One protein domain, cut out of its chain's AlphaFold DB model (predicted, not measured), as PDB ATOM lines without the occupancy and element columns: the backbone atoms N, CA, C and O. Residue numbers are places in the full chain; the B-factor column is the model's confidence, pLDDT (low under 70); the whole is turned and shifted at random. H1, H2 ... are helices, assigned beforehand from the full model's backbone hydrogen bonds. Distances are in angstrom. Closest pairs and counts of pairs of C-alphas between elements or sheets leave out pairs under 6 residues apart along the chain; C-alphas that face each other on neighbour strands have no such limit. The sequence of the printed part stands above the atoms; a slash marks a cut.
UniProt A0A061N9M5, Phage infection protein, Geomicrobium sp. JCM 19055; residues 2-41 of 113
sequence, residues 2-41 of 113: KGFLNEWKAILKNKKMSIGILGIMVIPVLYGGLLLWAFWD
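AT A GLANCE: This is residues 2 to 41 of the 113 residues of the protein "Phage infection protein" of Geomicrobium sp. JCM 19055 (UniProt A0A061N9M5). One long helix, H2, makes the long arm of an L, and the shorter helix H1 makes the other arm, the two meeting near their ends in a corner. There is no core: residues 2 to 9 of H1 and residues 23 to 41, of which 23 to 40 belong to H2, stand free. The printed part has 40 residues with two named helices, H1 then H2, and no named strand, and its class is all helix. It is extended and flat, with a radius of gyration of the C-alphas of 14.7 A and spans of 44 by 23 by 10 A.

HOW THE PARTS SIT: H2, residues 15 to 40, has a kink of 31 degrees near residue 26. H1, residues 2 to 13, is about perpendicular to it, at 89 degrees. The two only just touch, and only at the corner by their tight link, with 3 pairs of C-alphas within 8 A. H1 touches H2 with residues 11 to 12 alone, and H2 touches H1 with residues 17 to 18 alone; the closest C-alphas of the two helices, those of Leu 12 and Ser 18, are 5.5 A apart. In H1 every O i to N i+4 pair is within hydrogen-bond range; in H2 19 of 22 are.

IN THESE COORDINATES: H2 measures 34.8 A from C-alpha 15 at (85.617, 96.317, 72.809) to C-alpha 40 at (119.683, 92.525, 66.656). H1 measures 16.9 A and begins with C-alpha 2 at (82.244, 89.719, 51.668).

THE WHOLE: The two C-alphas farthest apart, those of Gly 3 and Asp 41, are 44.9 A apart. The printed part has no cut. Its mean pLDDT is 85.5, and residue 2 is under 70.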
ATOM      1  N   LYS A   2      82.699  88.536  50.893       61.84
ATOM      2  CA  LYS A   2      82.244  89.719  51.668       61.84
ATOM      3  C   LYS A   2      81.715  89.415  53.085       61.84
ATOM      4  O   LYS A   2      81.862  90.257  53.961       61.84
ATOM      5  N   GLY A   3      81.145  88.226  53.316       74.62
ATOM      6  CA  GLY A   3      80.656  87.815  54.645       74.62
ATOM      7  C   GLY A   3      81.768  87.766  55.698       74.62
ATOM      8  O   GLY A   3      81.651  88.388  56.746       74.62
ATOM      9  N   PHE A   4      82.904  87.162  55.345       75.19
ATOM     10  CA  PHE A   4      84.058  87.006  56.237       75.19
ATOM     11  C   PHE A   4      84.641  88.357  56.704       75.19
ATOM     12  O   PHE A   4      84.930  88.548  57.880       75.19
ATOM     13  N   LEU A   5      84.741  89.344  55.806       79.19
ATOM     14  CA  LEU A   5      85.214  90.699  56.139       79.19
ATOM     15  C   LEU A   5      84.265  91.458  57.082       79.19
ATOM     16  O   LEU A   5      84.713  92.258  57.907       79.19
ATOM     17  N   ASN A   6      82.956  91.221  56.969       81.50
ATOM     18  CA  ASN A   6      81.958  91.863  57.823       81.50
ATOM     19  C   ASN A   6      81.941  91.260  59.234       81.50
ATOM     20  O   ASN A   6      81.799  92.001  60.206       81.50
ATOM     21  N   GLU A   7      82.156  89.951  59.354       79.38
ATOM     22  CA  GLU A   7      82.310  89.263  60.641       79.38
ATOM     23  C   GLU A   7      83.576  89.724  61.379       79.38
ATOM     24  O   GLU A   7      83.510  90.080  62.557       79.38
ATOM     25  N   TRP A   8      84.703  89.863  60.673       79.50
ATOM     26  CA  TRP A   8      85.938  90.429  61.232       79.50
ATOM     27  C   TRP A   8      85.760  91.864  61.752       79.50
ATOM     28  O   TRP A   8      86.213  92.196  62.849       79.50
ATOM     29  N   LYS A   9      85.039  92.718  61.010       77.19
ATOM     30  CA  LYS A   9      84.687  94.071  61.476       77.19
ATOM     31  C   LYS A   9      83.785  94.055  62.709       77.19
ATOM     32  O   LYS A   9      83.934  94.921  63.568       77.19
ATOM     33  N   ALA A  10      82.858  93.105  62.814       77.25
ATOM     34  CA  ALA A  10      81.969  92.986  63.968       77.25
ATOM     35  C   ALA A  10      82.725  92.560  65.241       77.25
ATOM     36  O   ALA A  10      82.459  93.091  66.320       77.25
ATOM     37  N   ILE A  11      83.714  91.671  65.107       75.12
ATOM     38  CA  ILE A  11      84.596  91.240  66.203       75.12
ATOM     39  C   ILE A  11      85.485  92.396  66.688       75.12
ATOM     40  O   ILE A  11      85.604  92.622  67.893       75.12
ATOM     41  N   LEU A  12      86.052  93.182  65.767       77.06
ATOM     42  CA  LEU A  12      86.872  94.362  66.091       77.06
ATOM     43  C   LEU A  12      86.069  95.527  66.696       77.06
ATOM     44  O   LEU A  12      86.629  96.377  67.381       77.06
ATOM     45  N   LYS A  13      84.753  95.584  66.461       81.00
ATOM     46  CA  LYS A  13      83.875  96.626  67.020       81.00
ATOM     47  C   LYS A  13      83.478  96.340  68.476       81.00
ATOM     48  O   LYS A  13      83.105  97.258  69.207       81.00
ATOM     49  N   ASN A  14      83.564  95.083  68.917       86.50
ATOM     50  CA  ASN A  14      83.219  94.665  70.275       86.50
ATOM     51  C   ASN A  14      84.412  94.794  71.230       86.50
ATOM     52  O   ASN A  14      85.184  93.855  71.416       86.50
ATOM     53  N   LYS A  15      84.496  95.937  71.925       79.31
ATOM     54  CA  LYS A  15      85.617  96.317  72.809       79.31
ATOM     55  C   LYS A  15      86.059  95.215  73.789       79.31
ATOM     56  O   LYS A  15      87.252  95.009  73.964       79.31
ATOM     57  N   LYS A  16      85.122  94.469  74.392       85.50
ATOM     58  CA  LYS A  16      85.435  93.366  75.327       85.50
ATOM     59  C   LYS A  16      86.123  92.177  74.642       85.50
ATOM     60  O   LYS A  16      87.066  91.620  75.189       85.50
ATOM     61  N   MET A  17      85.665  91.806  73.448       84.94
ATOM     62  CA  MET A  17      86.213  90.683  72.682       84.94
ATOM     63  C   MET A  17      87.553  91.056  72.037       84.94
ATOM     64  O   MET A  17      88.489  90.262  72.058       84.94
ATOM     65  N   SER A  18      87.681  92.290  71.537       84.62
ATOM     66  CA  SER A  18      88.923  92.783  70.935       84.62
ATOM     67  C   SER A  18      90.076  92.862  71.941       84.62
ATOM     68  O   SER A  18      91.199  92.530  71.580       84.62
ATOM     69  N   ILE A  19      89.815  93.235  73.204       89.19
ATOM     70  CA  ILE A  19      90.840  93.248  74.267       89.19
ATOM     71  C   ILE A  19      91.392  91.838  74.524       89.19
ATOM     72  O   ILE A  19      92.602  91.675  74.652       89.19
ATOM     73  N   GLY A  20      90.530  90.815  74.552       90.19
ATOM     74  CA  GLY A  20      90.963  89.426  74.737       90.19
ATOM     75  C   GLY A  20      91.840  88.920  73.587       90.19
ATOM     76  O   GLY A  20      92.901  88.349  73.821       90.19
ATOM     77  N   ILE A  21      91.437  89.194  72.342       89.25
ATOM     78  CA  ILE A  21      92.212  88.827  71.143       89.25
ATOM     79  C   ILE A  21      93.554  89.570  71.116       89.25
ATOM     80  O   ILE A  21      94.584  88.967  70.819       89.25
ATOM     81  N   LEU A  22      93.559  90.859  71.469       91.00
ATOM     82  CA  LEU A  22      94.780  91.652  71.557       91.00
ATOM     83  C   LEU A  22      95.745  91.073  72.598       91.00
ATOM     84  O   LEU A  22      96.919  90.911  72.292       91.00
ATOM     85  N   GLY A  23      95.257  90.686  73.781       91.56
ATOM     86  CA  GLY A  23      96.084  90.050  74.812       91.56
ATOM     87  C   GLY A  23      96.749  88.751  74.343       91.56
ATOM     88  O   GLY A  23      97.923  88.530  74.621       91.56
ATOM     89  N   ILE A  24      96.039  87.926  73.567       93.88
ATOM     90  CA  ILE A  24      96.604  86.694  72.992       93.88
ATOM     91  C   ILE A  24      97.654  87.017  71.922       93.88
ATOM     92  O   ILE A  24      98.687  86.357  71.883       93.88
ATOM     93  N   MET A  25      97.430  88.036  71.084       94.06
ATOM     94  CA  MET A  25      98.401  88.471  70.065       94.06
ATOM     95  C   MET A  25      99.648  89.134  70.658       94.06
ATOM     96  O   MET A  25     100.710  89.091  70.044       94.06
ATOM     97  N   VAL A  26      99.549  89.716  71.852       95.75
ATOM     98  CA  VAL A  26     100.696  90.316  72.543       95.75
ATOM     99  C   VAL A  26     101.744  89.260  72.898       95.75
ATOM    100  O   VAL A  26     102.926  89.550  72.788       95.75
ATOM    101  N   ILE A  27     101.355  88.026  73.235       94.62
ATOM    102  CA  ILE A  27     102.303  86.953  73.589       94.62
ATOM    103  C   ILE A  27     103.305  86.646  72.453       94.62
ATOM    104  O   ILE A  27     104.507  86.759  72.693       94.62
ATOM    105  N   PRO A  28     102.882  86.299  71.217       94.81
ATOM    106  CA  PRO A  28     103.813  86.027  70.123       94.81
ATOM    107  C   PRO A  28     104.574  87.275  69.662       94.81
ATOM    108  O   PRO A  28     105.726  87.154  69.257       94.81
ATOM    109  N   VAL A  29     103.975  88.470  69.749       95.06
ATOM    110  CA  VAL A  29     104.662  89.727  69.407       95.06
ATOM    111  C   VAL A  29     105.751  90.056  70.422       95.06
ATOM    112  O   VAL A  29     106.846  90.430  70.020       95.06
ATOM    113  N   LEU A  30     105.488  89.886  71.719       95.31
ATOM    114  CA  LEU A  30     106.499  90.056  72.762       95.31
ATOM    115  C   LEU A  30     107.601  89.018  72.626       95.31
ATOM    116  O   LEU A  30     108.766  89.375  72.725       95.31
ATOM    117  N   TYR A  31     107.248  87.758  72.369       93.50
ATOM    118  CA  TYR A  31     108.231  86.698  72.180       93.50
ATOM    119  C   TYR A  31     109.144  86.983  70.983       93.50
ATOM    120  O   TYR A  31     110.362  87.023  71.130       93.50
ATOM    121  N   GLY A  32     108.564  87.259  69.810       94.12
ATOM    122  CA  GLY A  32     109.333  87.613  68.618       94.12
ATOM    123  C   GLY A  32     110.109  88.919  68.787       94.12
ATOM    124  O   GLY A  32     111.258  89.000  68.373       94.12
ATOM    125  N   GLY A  33     109.516  89.920  69.438       93.44
ATOM    126  CA  GLY A  33     110.149  91.209  69.705       93.44
ATOM    127  C   GLY A  33     111.349  91.099  70.642       93.44
ATOM    128  O   GLY A  33     112.382  91.685  70.353       93.44
ATOM    129  N   LEU A  34     111.246  90.311  71.716       90.75
ATOM    130  CA  LEU A  34     112.362  90.034  72.627       90.75
ATOM    131  C   LEU A  34     113.493  89.292  71.925       90.75
ATOM    132  O   LEU A  34     114.651  89.646  72.118       90.75
ATOM    133  N   LEU A  35     113.166  88.292  71.103       89.12
ATOM    134  CA  LEU A  35     114.176  87.571  70.333       89.12
ATOM    135  C   LEU A  35     114.869  88.497  69.339       89.12
ATOM    136  O   LEU A  35     116.089  88.558  69.326       89.12
ATOM    137  N   LEU A  36     114.110  89.247  68.538       90.12
ATOM    138  CA  LEU A  36     114.691  90.195  67.593       90.12
ATOM    139  C   LEU A  36     115.541  91.235  68.308       90.12
ATOM    140  O   LEU A  36     116.614  91.535  67.823       90.12
ATOM    141  N   TRP A  37     115.103  91.741  69.458       85.88
ATOM    142  CA  TRP A  37     115.884  92.687  70.244       85.88
ATOM    143  C   TRP A  37     117.200  92.078  70.750       85.88
ATOM    144  O   TRP A  37     118.247  92.686  70.569       85.88
ATOM    145  N   ALA A  38     117.170  90.862  71.303       83.44
ATOM    146  CA  ALA A  38     118.367  90.176  71.794       83.44
ATOM    147  C   ALA A  38     119.331  89.744  70.670       83.44
ATOM    148  O   ALA A  38     120.532  89.659  70.892       83.44
ATOM    149  N   PHE A  39     118.813  89.461  69.471       84.12
ATOM    150  CA  PHE A  39     119.608  89.042  68.312       84.12
ATOM    151  C   PHE A  39     119.930  90.173  67.330       84.12
ATOM    152  O   PHE A  39     120.669  89.934  66.379       84.12
ATOM    153  N   TRP A  40     119.378  91.376  67.514       82.25
ATOM    154  CA  TRP A  40     119.683  92.525  66.656       82.25
ATOM    155  C   TRP A  40     121.144  92.931  66.796       82.25
ATOM    156  O   TRP A  40     121.768  93.313  65.810       82.25
ATOM    157  N   ASP A  41     121.671  92.812  68.014       79.25
ATOM    158  CA  ASP A  41     123.061  93.110  68.315       79.25
ATOM    159  C   ASP A  41     123.593  92.243  69.475       79.25
ATOM    160  O   ASP A  41     123.664  92.689  70.619       79.25
TER     161      ASP A  41